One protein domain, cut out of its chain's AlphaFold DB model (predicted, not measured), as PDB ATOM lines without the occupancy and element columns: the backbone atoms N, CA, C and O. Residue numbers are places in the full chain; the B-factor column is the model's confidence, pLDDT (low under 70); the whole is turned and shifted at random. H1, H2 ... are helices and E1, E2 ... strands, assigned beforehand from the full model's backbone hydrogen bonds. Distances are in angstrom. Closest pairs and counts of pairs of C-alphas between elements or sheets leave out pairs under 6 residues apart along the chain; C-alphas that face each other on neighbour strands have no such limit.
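Overview. This is residues 3 to 108 of the 143 residues of an uncharacterized protein of Dehalococcoidia bacterium (UniProt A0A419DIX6). One very long helix, H1, sticks out as an arm with residues 3 to 23, and its other end packs on a small body made of a two-stranded hairpin, E1 and E2, the short helix H2 and a long looped stretch, residues 70 to 94. The hairpin packs on residues 32 to 41 of H1, while H2 packs on residues 24 to 31, set steeply to the long helix. The printed part has 106 residues, with two named helices and two named strands in the order H1, E1, E2, H2; the sheet's order is E1 - E2, antiparallel, and the class is mixed, helices and strands. The whole is loose, with a radius of gyration of the C-alphas of 17.7 A, and spans 59 by 37 by 19 A, the arm making the length.

Arrangement. H1, residues 3 to 41, stands free over its residues 3 to 23. A short link of 10 residues joins it to E1, residues 52 to 58. A tight link of 4 residues joins E1 to E2, residues 63 to 69, and the two form a hairpin. They are antiparallel at 154 degrees, with N 55 and O 66 2.8 A apart and N 68 and O 53 3.0 A apart, within hydrogen-bond range. The closest C-alphas of H1 and E2 are those of Ala 35 and Leu 67, 5.8 A apart; those of H1 and E1 are Glu 39 and Val 54, also 5.8 A. H2, residues 95 to 107, touches H1 through residues 24 to 31 of H1 alone, closest at the C-alphas of Ala 31 and Val 98, 6.5 A, at a steep tilt of 58 degrees, the same way. E1 and H2 are apart. In H2 every O i to N i+4 pair is within hydrogen-bond range; in H1, 34 of 35 are.

Along the chain. H1 begins at C-alpha 3, (-6.410, 9.708, 30.322), and ends at C-alpha 41, (-17.018, 65.649, 19.313), 58.0 A away. E1 and E2 each measure 19.1 A from first to last C-alpha. H2 measures 18.2 A and ends at C-alpha 107, (-0.073, 56.907, 23.230).

Size, cuts and confidence. The C-alphas of Asp 3 and Pro 43 are the two farthest apart, at 60.6 A. Without residues 3 to 23, the body of 85 residues spans 38 by 28 by 19 A. The long link, 25 residues from E2 to H2, has short antiparallel pairings: residues 73 to 74 with 68 to 69 of E2, and 80 to 81 with 89 to 90. The printed part has no cut. Its mean pLDDT is 90.8; residues 3 to 4, 14, 16 to 17 and 19 to 20 are under 70.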
ATOM      1  N   ASP A   3      -5.181   9.033  30.773       56.72
ATOM      2  CA  ASP A   3      -6.410   9.708  30.322       56.72
ATOM      3  C   ASP A   3      -6.801  10.925  31.177       56.72
ATOM      4  O   ASP A   3      -7.282  11.931  30.654       56.72
ATOM      5  N   ASN A   4      -6.491  10.905  32.477       67.62
ATOM      6  CA  ASN A   4      -6.747  12.044  33.368       67.62
ATOM      7  C   ASN A   4      -5.872  13.270  33.044       67.62
ATOM      8  O   ASN A   4      -6.318  14.401  33.231       67.62
ATOM      9  N   ASN A   5      -4.654  13.082  32.521       75.50
ATOM     10  CA  ASN A   5      -3.779  14.199  32.145       75.50
ATOM     11  C   ASN A   5      -4.219  14.867  30.838       75.50
ATOM     12  O   ASN A   5      -4.151  16.094  30.723       75.50
ATOM     13  N   ILE A   6      -4.729  14.084  29.885       75.31
ATOM     14  CA  ILE A   6      -5.258  14.599  28.616       75.31
ATOM     15  C   ILE A   6      -6.540  15.403  28.875       75.31
ATOM     16  O   ILE A   6      -6.644  16.552  28.446       75.31
ATOM     17  N   ILE A   7      -7.473  14.861  29.666       78.31
ATOM     18  CA  ILE A   7      -8.732  15.544  30.011       78.31
ATOM     19  C   ILE A   7      -8.469  16.851  30.778       78.31
ATOM     20  O   ILE A   7      -9.090  17.877  30.490       78.31
ATOM     21  N   ASN A   8      -7.527  16.856  31.724       80.19
ATOM     22  CA  ASN A   8      -7.166  18.073  32.457       80.19
ATOM     23  C   ASN A   8      -6.492  19.124  31.563       80.19
ATOM     24  O   ASN A   8      -6.743  20.319  31.730       80.19
ATOM     25  N   SER A   9      -5.680  18.700  30.593       74.50
ATOM     26  CA  SER A   9      -5.064  19.608  29.617       74.50
ATOM     27  C   SER A   9      -6.110  20.245  28.699       74.50
ATOM     28  O   SER A   9      -6.083  21.459  28.501       74.50
ATOM     29  N   LEU A  10      -7.095  19.469  28.231       75.00
ATOM     30  CA  LEU A  10      -8.207  19.977  27.419       75.00
ATOM     31  C   LEU A  10      -9.062  20.998  28.183       75.00
ATOM     32  O   LEU A  10      -9.338  22.073  27.662       75.00
ATOM     33  N   LYS A  11      -9.396  20.727  29.451       78.06
ATOM     34  CA  LYS A  11     -10.137  21.680  30.300       78.06
ATOM     35  C   LYS A  11      -9.372  22.985  30.538       78.06
ATOM     36  O   LYS A  11      -9.979  24.048  30.632       78.06
ATOM     37  N   ARG A  12      -8.039  22.932  30.660       73.12
ATOM     38  CA  ARG A  12      -7.204  24.142  30.779       73.12
ATOM     39  C   ARG A  12      -7.186  24.940  29.479       73.12
ATOM     40  O   ARG A  12      -7.292  26.160  29.538       73.12
ATOM     41  N   LEU A  13      -7.101  24.260  28.339       73.56
ATOM     42  CA  LEU A  13      -7.164  24.887  27.020       73.56
ATOM     43  C   LEU A  13      -8.521  25.574  26.794       73.56
ATOM     44  O   LEU A  13      -8.572  26.722  26.368       73.56
ATOM     45  N   GLU A  14      -9.613  24.901  27.151       68.62
ATOM     46  CA  GLU A  14     -10.975  25.433  27.075       68.62
ATOM     47  C   GLU A  14     -11.159  26.667  27.977       68.62
ATOM     48  O   GLU A  14     -11.681  27.699  27.547       68.62
ATOM     49  N   ARG A  15     -10.665  26.611  29.221       71.00
ATOM     50  CA  ARG A  15     -10.674  27.764  30.137       71.00
ATOM     51  C   ARG A  15      -9.856  28.937  29.594       71.00
ATOM     52  O   ARG A  15     -10.348  30.059  29.595       71.00
ATOM     53  N   ALA A  16      -8.660  28.684  29.067       66.81
ATOM     54  CA  ALA A  16      -7.831  29.727  28.464       66.81
ATOM     55  C   ALA A  16      -8.501  30.348  27.223       66.81
ATOM     56  O   ALA A  16      -8.504  31.567  27.061       66.81
ATOM     57  N   GLY A  17      -9.134  29.532  26.374       60.94
ATOM     58  CA  GLY A  17      -9.873  30.006  25.200       60.94
ATOM     59  C   GLY A  17     -11.096  30.853  25.565       60.94
ATOM     60  O   GLY A  17     -11.325  31.912  24.975       60.94
ATOM     61  N   THR A  18     -11.865  30.436  26.576       70.00
ATOM     62  CA  THR A  18     -13.035  31.193  27.056       70.00
ATOM     63  C   THR A  18     -12.642  32.511  27.723       70.00
ATOM     64  O   THR A  18     -13.300  33.530  27.503       70.00
ATOM     65  N   GLU A  19     -11.548  32.532  28.485       68.69
ATOM     66  CA  GLU A  19     -10.998  33.750  29.078       68.69
ATOM     67  C   GLU A  19     -10.497  34.725  28.007       68.69
ATOM     68  O   GLU A  19     -10.880  35.898  28.014       68.69
ATOM     69  N   HIS A  20      -9.743  34.231  27.019       68.44
ATOM     70  CA  HIS A  20      -9.267  35.046  25.901       68.44
ATOM     71  C   HIS A  20     -10.428  35.640  25.090       68.44
ATOM     72  O   HIS A  20     -10.400  36.817  24.718       68.44
ATOM     73  N   SER A  21     -11.496  34.863  24.878       79.31
ATOM     74  CA  SER A  21     -12.721  35.336  24.225       79.31
ATOM     75  C   SER A  21     -13.405  36.452  25.023       79.31
ATOM     76  O   SER A  21     -13.808  37.465  24.448       79.31
ATOM     77  N   ARG A  22     -13.497  36.322  26.352       84.25
ATOM     78  CA  ARG A  22     -14.083  37.358  27.221       84.25
ATOM     79  C   ARG A  22     -13.248  38.636  27.243       84.25
ATOM     80  O   ARG A  22     -13.820  39.717  27.129       84.25
ATOM     81  N   ALA A  23     -11.929  38.521  27.373       85.75
ATOM     82  CA  ALA A  23     -11.025  39.670  27.354       85.75
ATOM     83  C   ALA A  23     -11.116  40.424  26.020       85.75
ATOM     84  O   ALA A  23     -11.269  41.641  26.010       85.75
ATOM     85  N   THR A  24     -11.137  39.690  24.903       87.06
ATOM     86  CA  THR A  24     -11.310  40.275  23.566       87.06
ATOM     87  C   THR A  24     -12.645  41.012  23.456       87.06
ATOM     88  O   THR A  24     -12.670  42.162  23.044       87.06
ATOM     89  N   LYS A  25     -13.758  40.417  23.905       89.94
ATOM     90  CA  LYS A  25     -15.069  41.094  23.889       89.94
ATOM     91  C   LYS A  25     -15.076  42.394  24.695       89.94
ATOM     92  O   LYS A  25     -15.641  43.381  24.239       89.94
ATOM     93  N   LYS A  26     -14.441  42.405  25.871       93.44
ATOM     94  CA  LYS A  26     -14.319  43.616  26.696       93.44
ATOM     95  C   LYS A  26     -13.475  44.692  26.018       93.44
ATOM     96  O   LYS A  26     -13.850  45.855  26.072       93.44
ATOM     97  N   LEU A  27     -12.383  44.304  25.361       93.62
ATOM     98  CA  LEU A  27     -11.546  45.228  24.598       93.62
ATOM     99  C   LEU A  27     -12.342  45.893  23.465       93.62
ATOM    100  O   LEU A  27     -12.297  47.106  23.324       93.62
ATOM    101  N   PHE A  28     -13.105  45.110  22.702       95.25
ATOM    102  CA  PHE A  28     -13.960  45.633  21.635       95.25
ATOM    103  C   PHE A  28     -15.038  46.582  22.168       95.25
ATOM    104  O   PHE A  28     -15.269  47.632  21.581       95.25
ATOM    105  N   ALA A  29     -15.678  46.232  23.288       94.25
ATOM    106  CA  ALA A  29     -16.675  47.093  23.920       94.25
ATOM    107  C   ALA A  29     -16.067  48.431  24.371       94.25
ATOM    108  O   ALA A  29     -16.595  49.482  24.029       94.25
ATOM    109  N   ALA A  30     -14.920  48.396  25.056       96.50
ATOM    110  CA  ALA A  30     -14.229  49.604  25.500       96.50
ATOM    111  C   ALA A  30     -13.757  50.471  24.318       96.50
ATOM    112  O   ALA A  30     -13.940  51.684  24.332       96.50
ATOM    113  N   ALA A  31     -13.197  49.858  23.271       97.12
ATOM    114  CA  ALA A  31     -12.799  50.575  22.063       97.12
ATOM    115  C   ALA A  31     -13.994  51.265  21.394       97.12
ATOM    116  O   ALA A  31     -13.898  52.429  21.019       97.12
ATOM    117  N   ARG A  32     -15.137  50.576  21.318       97.00
ATOM    118  CA  ARG A  32     -16.380  51.143  20.796       97.00
ATOM    119  C   ARG A  32     -16.871  52.332  21.620       97.00
ATOM    120  O   ARG A  32     -17.279  53.328  21.041       97.00
ATOM    121  N   GLU A  33     -16.836  52.253  22.948       97.56
ATOM    122  CA  GLU A  33     -17.247  53.373  23.809       97.56
ATOM    123  C   GLU A  33     -16.398  54.627  23.556       97.56
ATOM    124  O   GLU A  33     -16.937  55.727  23.429       97.56
ATOM    125  N   VAL A  34     -15.080  54.462  23.418       97.69
ATOM    126  CA  VAL A  34     -14.173  55.576  23.109       97.69
ATOM    127  C   VAL A  34     -14.386  56.093  21.682       97.69
ATOM    128  O   VAL A  34     -14.382  57.303  21.470       97.69
ATOM    129  N   ALA A  35     -14.611  55.210  20.709       97.81
ATOM    130  CA  ALA A  35     -14.915  55.604  19.335       97.81
ATOM    131  C   ALA A  35     -16.191  56.459  19.255       97.81
ATOM    132  O   ALA A  35     -16.140  57.573  18.734       97.81
ATOM    133  N   ILE A  36     -17.274  56.024  19.909       97.44
ATOM    134  CA  ILE A  36     -18.530  56.785  20.012       97.44
ATOM    135  C   ILE A  36     -18.293  58.151  20.664       97.44
ATOM    136  O   ILE A  36     -18.866  59.161  20.251       97.44
ATOM    137  N   PHE A  37     -17.446  58.220  21.694       97.62
ATOM    138  CA  PHE A  37     -17.083  59.501  22.295       97.62
ATOM    139  C   PHE A  37     -16.414  60.437  21.273       97.62
ATOM    140  O   PHE A  37     -16.826  61.592  21.154       97.62
ATOM    141  N   ILE A  38     -15.453  59.935  20.490       97.56
ATOM    142  CA  ILE A  38     -14.782  60.701  19.428       97.56
ATOM    143  C   ILE A  38     -15.785  61.148  18.351       97.56
ATOM    144  O   ILE A  38     -15.788  62.315  17.968       97.56
ATOM    145  N   GLU A  39     -16.683  60.272  17.896       97.25
ATOM    146  CA  GLU A  39     -17.703  60.572  16.872       97.25
ATOM    147  C   GLU A  39     -18.655  61.717  17.252       97.25
ATOM    148  O   GLU A  39     -19.200  62.417  16.383       97.25
ATOM    149  N   ASN A  40     -18.881  61.902  18.553       96.25
ATOM    150  CA  ASN A  40     -19.752  62.945  19.079       96.25
ATOM    151  C   ASN A  40     -19.091  64.325  19.098       96.25
ATOM    152  O   ASN A  40     -19.798  65.325  18.976       96.25
ATOM    153  N   ILE A  41     -17.764  64.386  19.220       95.12
ATOM    154  CA  ILE A  41     -17.018  65.649  19.313       95.12
ATOM    155  C   ILE A  41     -16.347  66.039  17.995       95.12
ATOM    156  O   ILE A  41     -16.196  67.224  17.706       95.12
ATOM    157  N   ALA A  42     -15.942  65.058  17.190       95.31
ATOM    158  CA  ALA A  42     -15.187  65.302  15.978       95.31
ATOM    159  C   ALA A  42     -16.107  65.621  14.783       95.31
ATOM    160  O   ALA A  42     -17.180  65.021  14.623       95.31
ATOM    161  N   PRO A  43     -15.690  66.547  13.903       95.06
ATOM    162  CA  PRO A  43     -16.427  66.855  12.689       95.06
ATOM    163  C   PRO A  43     -16.391  65.686  11.695       95.06
ATOM    164  O   PRO A  43     -15.398  64.974  11.550       95.06
ATOM    165  N   ILE A  44     -17.496  65.510  10.973       96.88
ATOM    166  CA  ILE A  44     -17.666  64.439   9.984       96.88
ATOM    167  C   ILE A  44     -16.791  64.721   8.757       96.88
ATOM    168  O   ILE A  44     -16.768  65.843   8.255       96.88
ATOM    169  N   GLY A  45     -16.122  63.689   8.241       95.06
ATOM    170  CA  GLY A  45     -15.335  63.749   7.005       95.06
ATOM    171  C   GLY A  45     -14.002  64.485   7.132       95.06
ATOM    172  O   GLY A  45     -13.312  64.668   6.134       95.06
ATOM    173  N   VAL A  46     -13.629  64.905   8.341       94.62
ATOM    174  CA  VAL A  46     -12.340  65.539   8.614       94.62
ATOM    175  C   VAL A  46     -11.338  64.485   9.062       94.62
ATOM    176  O   VAL A  46     -11.631  63.677   9.943       94.62
ATOM    177  N   GLN A  47     -10.144  64.533   8.475       95.44
ATOM    178  CA  GLN A  47      -9.019  63.712   8.894       95.44
ATOM    179  C   GLN A  47      -8.533  64.165  10.276       95.44
ATOM    180  O   GLN A  47      -8.041  65.281  10.439       95.44
ATOM    181  N   LEU A  48      -8.701  63.297  11.266       95.44
ATOM    182  CA  LEU A  48      -8.170  63.429  12.616       95.44
ATOM    183  C   LEU A  48      -6.713  62.928  12.666       95.44
ATOM    184  O   LEU A  48      -6.262  62.237  11.739       95.44
ATOM    185  N   PRO A  49      -5.979  63.232  13.754       95.75
ATOM    186  CA  PRO A  49      -4.658  62.663  14.006       95.75
ATOM    187  C   PRO A  49      -4.616  61.136  13.854       95.75
ATOM    188  O   PRO A  49      -5.629  60.451  13.996       95.75
ATOM    189  N   GLN A  50      -3.431  60.604  13.547       93.31
ATOM    190  CA  GLN A  50      -3.165  59.165  13.369       93.31
ATOM    191  C   GLN A  50      -3.963  58.457  12.252       93.31
ATOM    192  O   GLN A  50      -3.940  57.228  12.166       93.31
ATOM    193  N   GLY A  51      -4.628  59.204  11.364       94.75
ATOM    194  CA  GLY A  51      -5.335  58.630  10.212       94.75
ATOM    195  C   GLY A  51      -6.806  58.284  10.471       94.75
ATOM    196  O   GLY A  51      -7.454  57.672   9.621       94.75
ATOM    197  N   TYR A  52      -7.374  58.711  11.604       97.38
ATOM    198  CA  TYR A  52      -8.792  58.497  11.906       97.38
ATOM    199  C   TYR A  52      -9.705  59.501  11.197       97.38
ATOM    200  O   TYR A  52      -9.335  60.646  10.960       97.38
ATOM    201  N   VAL A  53     -10.934  59.096  10.895       97.25
ATOM    202  CA  VAL A  53     -11.980  59.951  10.329       97.25
ATOM    203  C   VAL A  53     -13.345  59.502  10.837       97.25
ATOM    204  O   VAL A  53     -13.640  58.308  10.913       97.25
ATOM    205  N   VAL A  54     -14.207  60.464  11.162       97.56
ATOM    206  CA  VAL A  54     -15.619  60.183  11.453       97.56
ATOM    207  C   VAL A  54     -16.382  60.139  10.138       97.56
ATOM    208  O   VAL A  54     -16.522  61.155   9.452       97.56
ATOM    209  N   ARG A  55     -16.902  58.968   9.775       96.44
ATOM    210  CA  ARG A  55     -17.726  58.788   8.576       96.44
ATOM    211  C   ARG A  55     -19.192  58.748   8.955       96.44
ATOM    212  O   ARG A  55     -19.580  58.043   9.874       96.44
ATOM    213  N   LYS A  56     -20.020  59.470   8.201       97.00
ATOM    214  CA  LYS A  56     -21.476  59.344   8.271       97.00
ATOM    215  C   LYS A  56     -21.945  58.448   7.138       97.00
ATOM    216  O   LYS A  56     -21.797  58.812   5.972       97.00
ATOM    217  N   ILE A  57     -22.508  57.300   7.484       95.25
ATOM    218  CA  ILE A  57     -23.092  56.375   6.517       95.25
ATOM    219  C   ILE A  57     -24.604  56.570   6.527       95.25
ATOM    220  O   ILE A  57     -25.224  56.620   7.588       95.25
ATOM    221  N   ASN A  58     -25.189  56.717   5.342       96.00
ATOM    222  CA  ASN A  58     -26.627  56.875   5.168       96.00
ATOM    223  C   ASN A  58     -27.202  55.570   4.618       96.00
ATOM    224  O   ASN A  58     -26.636  55.001   3.691       96.00
ATOM    225  N   SER A  59     -28.328  55.145   5.173       95.31
ATOM    226  CA  SER A  59     -29.202  54.122   4.612       95.31
ATOM    227  C   SER A  59     -30.528  54.746   4.179       95.31
ATOM    228  O   SER A  59     -30.776  55.936   4.385       95.31
ATOM    229  N   ASN A  60     -31.413  53.941   3.601       92.75
ATOM    230  CA  ASN A  60     -32.773  54.361   3.255       92.75
ATOM    231  C   ASN A  60     -33.643  54.807   4.456       92.75
ATOM    232  O   ASN A  60     -34.629  55.514   4.257       92.75
ATOM    233  N   ILE A  61     -33.307  54.392   5.681       93.75
ATOM    234  CA  ILE A  61     -34.086  54.657   6.906       93.75
ATOM    235  C   ILE A  61     -33.485  55.799   7.731       93.75
ATOM    236  O   ILE A  61     -34.200  56.482   8.462       93.75
ATOM    237  N   GLY A  62     -32.176  56.023   7.638       94.94
ATOM    238  CA  GLY A  62     -31.502  56.999   8.481       94.94
ATOM    239  C   GLY A  62     -30.007  57.036   8.243       94.94
ATOM    240  O   GLY A  62     -29.513  56.626   7.200       94.94
ATOM    241  N   SER A  63     -29.263  57.529   9.224       96.25
ATOM    242  CA  SER A  63     -27.813  57.644   9.118       96.25
ATOM    243  C   SER A  63     -27.154  57.441  10.464       96.25
ATOM    244  O   SER A  63     -27.701  57.914  11.457       96.25
ATOM    245  N   GLU A  64     -25.969  56.851  10.465       96.94
ATOM    246  CA  GLU A  64     -25.169  56.640  11.670       96.94
ATOM    247  C   GLU A  64     -23.721  57.076  11.427       96.94
ATOM    248  O   GLU A  64     -23.257  57.120  10.277       96.94
ATOM    249  N   LYS A  65     -23.033  57.462  12.501       97.62
ATOM    250  CA  LYS A  65     -21.605  57.781  12.461       97.62
ATOM    251  C   LYS A  65     -20.781  56.549  12.821       97.62
ATOM    252  O   LYS A  65     -21.242  55.703  13.567       97.62
ATOM    253  N   PHE A  66     -19.578  56.481  12.265       97.62
ATOM    254  CA  PHE A  66     -18.590  55.457  12.579       97.62
ATOM    255  C   PHE A  66     -17.200  56.080  12.596       97.62
ATOM    256  O   PHE A  66     -16.874  56.899  11.722       97.62
ATOM    257  N   LEU A  67     -16.368  55.665  13.543       98.12
ATOM    258  CA  LEU A  67     -14.948  55.978  13.543       98.12
ATOM    259  C   LEU A  67     -14.200  54.958  12.685       98.12
ATOM    260  O   LEU A  67     -14.217  53.750  12.938       98.12
ATOM    261  N   VAL A  68     -13.507  55.459  11.667       97.31
ATOM    262  CA  VAL A  68     -12.776  54.630  10.707       97.31
ATOM    263  C   VAL A  68     -11.337  55.111  10.619       97.31
ATOM    264  O   VAL A  68     -11.085  56.314  10.637       97.31
ATOM    265  N   ARG A  69     -10.392  54.182  10.500       95.44
ATOM    266  CA  ARG A  69      -9.005  54.475  10.130       95.44
ATOM    267  C   ARG A  69      -8.768  54.073   8.678       95.44
ATOM    268  O   ARG A  69      -9.240  53.015   8.261       95.44
ATOM    269  N   ASP A  70      -8.080  54.923   7.918       86.88
ATOM    270  CA  ASP A  70      -7.662  54.647   6.532       86.88
ATOM    271  C   ASP A  70      -8.809  54.147   5.620       86.88
ATOM    272  O   ASP A  70      -8.619  53.320   4.733       86.88
ATOM    273  N   GLU A  71     -10.032  54.629   5.867       80.75
ATOM    274  CA  GLU A  71     -11.283  54.305   5.153       80.75
ATOM    275  C   GLU A  71     -11.798  52.855   5.232       80.75
ATOM    276  O   GLU A  71     -12.971  52.622   4.912       80.75
ATOM    277  N   THR A  72     -10.989  51.897   5.693       85.88
ATOM    278  CA  THR A  72     -11.341  50.466   5.713       85.88
ATOM    279  C   THR A  72     -11.518  49.887   7.109       85.88
ATOM    280  O   THR A  72     -12.299  48.949   7.284       85.88
ATOM    281  N   ASP A  73     -10.834  50.442   8.108       94.25
ATOM    282  CA  ASP A  73     -10.766  49.863   9.447       94.25
ATOM    283  C   ASP A  73     -11.767  50.542  10.379       94.25
ATOM    284  O   ASP A  73     -11.475  51.541  11.036       94.25
ATOM    285  N   TYR A  74     -12.978  49.988  10.425       96.56
ATOM    286  CA  TYR A  74     -14.030  50.431  11.339       96.56
ATOM    287  C   TYR A  74     -13.665  50.039  12.766       96.56
ATOM    288  O   TYR A  74     -13.427  48.863  13.036       96.56
ATOM    289  N   ILE A  75     -13.654  50.999  13.685       97.31
ATOM    290  CA  ILE A  75     -13.341  50.751  15.100       97.31
ATOM    291  C   ILE A  75     -14.595  50.324  15.866       97.31
ATOM    292  O   ILE A  75     -14.546  49.427  16.709       97.31
ATOM    293  N   ASP A  76     -15.734  50.916  15.526       96.81
ATOM    294  CA  ASP A  76     -17.036  50.729  16.168       96.81
ATOM    295  C   ASP A  76     -18.064  50.013  15.264       96.81
ATOM    296  O   ASP A  76     -19.252  49.929  15.585       96.81
ATOM    297  N   GLY A  77     -17.594  49.436  14.153       95.12
ATOM    298  CA  GLY A  77     -18.420  48.744  13.164       95.12
ATOM    299  C   GLY A  77     -19.322  47.641  13.746       95.12
ATOM    300  O   GLY A  77     -19.000  46.970  14.731       95.12
ATOM    301  N   ILE A  78     -20.487  47.440  13.122       94.19
ATOM    302  CA  ILE A  78     -21.559  46.587  13.670       94.19
ATOM    303  C   ILE A  78     -21.601  45.166  13.106       94.19
ATOM    304  O   ILE A  78     -22.251  44.311  13.703       94.19
ATOM    305  N   GLY A  79     -20.927  44.887  11.986       93.94
ATOM    306  CA  GLY A  79     -20.978  43.556  11.375       93.94
ATOM    307  C   GLY A  79     -22.320  43.188  10.774       93.94
ATOM    308  O   GLY A  79     -22.771  42.055  10.939       93.94
ATOM    309  N   GLY A  80     -22.990  44.153  10.162       95.56
ATOM    310  CA  GLY A  80     -24.387  44.030   9.796       95.56
ATOM    311  C   GLY A  80     -24.829  45.108   8.825       95.56
ATOM    312  O   GLY A  80     -24.089  46.035   8.502       95.56
ATOM    313  N   TYR A  81     -26.070  44.979   8.377       95.81
ATOM    314  CA  TYR A  81     -26.721  45.974   7.541       95.81
ATOM    315  C   TYR A  81     -27.253  47.118   8.398       95.81
ATOM    316  O   TYR A  81     -28.048  46.894   9.317       95.81
ATOM    317  N   LEU A  82     -26.828  48.344   8.096       96.00
ATOM    318  CA  LEU A  82     -27.286  49.532   8.806       96.00
ATOM    319  C   LEU A  82     -28.806  49.670   8.648       96.00
ATOM    320  O   LEU A  82     -29.319  49.727   7.533       96.00
ATOM    321  N   HIS A  83     -29.535  49.696   9.764       94.94
ATOM    322  CA  HIS A  83     -31.004  49.738   9.789       94.94
ATOM    323  C   HIS A  83     -31.693  48.609   8.987       94.94
ATOM    324  O   HIS A  83     -32.823  48.779   8.543       94.94
ATOM    325  N   ASN A  84     -31.045  47.448   8.815       93.12
ATOM    326  CA  ASN A  84     -31.500  46.349   7.944       93.12
ATOM    327  C   ASN A  84     -31.578  46.702   6.444       93.12
ATOM    328  O   ASN A  84     -32.241  46.002   5.679       93.12
ATOM    329  N   ASP A  85     -30.892  47.757   6.003       93.81
ATOM    330  CA  ASP A  85     -30.745  48.078   4.585       93.81
ATOM    331  C   ASP A  85     -29.648  47.209   3.953       93.81
ATOM    332  O   ASP A  85     -28.455  47.421   4.181       93.81
ATOM    333  N   PHE A  86     -30.053  46.235   3.132       91.38
ATOM    334  CA  PHE A  86     -29.146  45.288   2.472       91.38
ATOM    335  C   PHE A  86     -28.108  45.942   1.546       91.38
ATOM    336  O   PHE A  86     -27.121  45.302   1.192       91.38
ATOM    337  N   SER A  87     -28.302  47.204   1.158       92.62
ATOM    338  CA  SER A  87     -27.314  47.959   0.382       92.62
ATOM    339  C   SER A  87     -26.204  48.579   1.243       92.62
ATOM    340  O   SER A  87     -25.169  48.981   0.715       92.62
ATOM    341  N   CYS A  88     -26.387  48.627   2.567       93.38
ATOM    342  CA  CYS A  88     -25.537  49.356   3.507       93.38
ATOM    343  C   CYS A  88     -24.870  48.414   4.518       93.38
ATOM    344  O   CYS A  88     -25.177  48.433   5.712       93.38
ATOM    345  N   TRP A  89     -23.960  47.565   4.043       95.50
ATOM    346  CA  TRP A  89     -23.178  46.680   4.910       95.50
ATOM    347  C   TRP A  89     -22.069  47.436   5.657       95.50
ATOM    348  O   TRP A  89     -21.238  48.097   5.035       95.50
ATOM    349  N   ILE A  90     -22.018  47.273   6.981       95.88
ATOM    350  CA  ILE A  90     -20.965  47.807   7.850       95.88
ATOM    351  C   ILE A  90     -20.148  46.634   8.414       95.88
ATOM    352  O   ILE A  90     -20.712  45.775   9.102       95.88
ATOM    353  N   PRO A  91     -18.830  46.568   8.162       95.44
ATOM    354  CA  PRO A  91     -18.000  45.468   8.641       95.44
ATOM    355  C   PRO A  91     -17.856  45.482  10.172       95.44
ATOM    356  O   PRO A  91     -18.071  46.501  10.826       95.44
ATOM    357  N   LEU A  92     -17.488  44.336  10.755       95.19
ATOM    358  CA  LEU A  92     -17.028  44.302  12.147       95.19
ATOM    359  C   LEU A  92     -15.616  44.883  12.245       95.19
ATOM    360  O   LEU A  92     -14.813  44.649  11.335       95.19
ATOM    361  N   PRO A  93     -15.266  45.513  13.378       95.44
ATOM    362  CA  PRO A  93     -13.880  45.796  13.698       95.44
ATOM    363  C   PRO A  93     -13.036  44.525  13.661       95.44
ATOM    364  O   PRO A  93     -13.432  43.462  14.151       95.44
ATOM    365  N   THR A  94     -11.834  44.631  13.106       94.12
ATOM    366  CA  THR A  94     -10.850  43.555  13.219       94.12
ATOM    367  C   THR A  94     -10.139  43.655  14.566       94.12
ATOM    368  O   THR A  94      -9.980  44.733  15.138       94.12
ATOM    369  N   ARG A  95      -9.648  42.524  15.087       92.81
ATOM    370  CA  ARG A  95      -8.857  42.527  16.330       92.81
ATOM    371  C   ARG A  95      -7.616  43.417  16.215       92.81
ATOM    372  O   ARG A  95      -7.235  44.043  17.196       92.81
ATOM    373  N   ILE A  96      -6.985  43.438  15.041       94.00
ATOM    374  CA  ILE A  96      -5.784  44.238  14.782       94.00
ATOM    375  C   ILE A  96      -6.132  45.727  14.832       94.00
ATOM    376  O   ILE A  96      -5.466  46.461  15.554       94.00
ATOM    377  N   ALA A  97      -7.214  46.149  14.169       95.25
ATOM    378  CA  ALA A  97      -7.677  47.536  14.200       95.25
ATOM    379  C   ALA A  97      -7.968  48.009  15.634       95.25
ATOM    380  O   ALA A  97      -7.484  49.055  16.052       95.25
ATOM    381  N   VAL A  98      -8.672  47.193  16.426       96.19
ATOM    382  CA  VAL A  98      -8.986  47.511  17.828       96.19
ATOM    383  C   VAL A  98      -7.730  47.605  18.700       96.19
ATOM    384  O   VAL A  98      -7.650  48.471  19.567       96.19
ATOM    385  N   LEU A  99      -6.741  46.730  18.490       95.62
ATOM    386  CA  LEU A  99      -5.475  46.790  19.227       95.62
ATOM    387  C   LEU A  99      -4.650  48.019  18.846       95.62
ATOM    388  O   LEU A  99      -4.113  48.675  19.733       95.62
ATOM    389  N   ASN A 100      -4.579  48.351  17.556       96.19
ATOM    390  CA  ASN A 100      -3.903  49.559  17.092       96.19
ATOM    391  C   ASN A 100      -4.581  50.807  17.661       96.19
ATOM    392  O   ASN A 100      -3.903  51.665  18.208       96.19
ATOM    393  N   PHE A 101      -5.914  50.854  17.649       97.12
ATOM    394  CA  PHE A 101      -6.670  51.936  18.270       97.12
ATOM    395  C   PHE A 101      -6.409  52.050  19.774       97.12
ATOM    396  O   PHE A 101      -6.152  53.140  20.275       97.12
ATOM    397  N   ALA A 102      -6.404  50.931  20.504       97.12
ATOM    398  CA  ALA A 102      -6.073  50.938  21.928       97.12
ATOM    399  C   ALA A 102      -4.643  51.445  22.190       97.12
ATOM    400  O   ALA A 102      -4.426  52.200  23.139       97.12
ATOM    401  N   ASN A 103      -3.686  51.068  21.336       97.19
ATOM    402  CA  ASN A 103      -2.317  51.569  21.411       97.19
ATOM    403  C   ASN A 103      -2.267  53.080  21.158       97.19
ATOM    404  O   ASN A 103      -1.675  53.792  21.965       97.19
ATOM    405  N   ASP A 104      -2.935  53.577  20.117       97.38
ATOM    406  CA  ASP A 104      -2.987  55.008  19.795       97.38
ATOM    407  C   ASP A 104      -3.629  55.812  20.941       97.38
ATOM    408  O   ASP A 104      -3.097  56.837  21.367       97.38
ATOM    409  N   VAL A 105      -4.728  55.313  21.523       96.88
ATOM    410  CA  VAL A 105      -5.357  55.910  22.715       96.88
ATOM    411  C   VAL A 105      -4.372  55.969  23.880       96.88
ATOM    412  O   VAL A 105      -4.228  57.019  24.503       96.88
ATOM    413  N   SER A 106      -3.650  54.877  24.151       96.06
ATOM    414  CA  SER A 106      -2.642  54.845  25.218       96.06
ATOM    415  C   SER A 106      -1.439  55.756  24.947       96.06
ATOM    416  O   SER A 106      -0.824  56.248  25.891       96.06
ATOM    417  N   ALA A 107      -1.133  56.010  23.673       96.62
ATOM    418  CA  ALA A 107      -0.073  56.907  23.230       96.62
ATOM    419  C   ALA A 107      -0.482  58.390  23.260       96.62
ATOM    420  O   ALA A 107       0.372  59.252  23.073       96.62
ATOM    421  N   GLY A 108      -1.752  58.698  23.547       96.62
ATOM    422  CA  GLY A 108      -2.231  60.071  23.703       96.62
ATOM    423  C   GLY A 108      -3.107  60.590  22.566       96.62
ATOM    424  O   GLY A 108      -3.330  61.798  22.514       96.62
TER     425      GLY A 108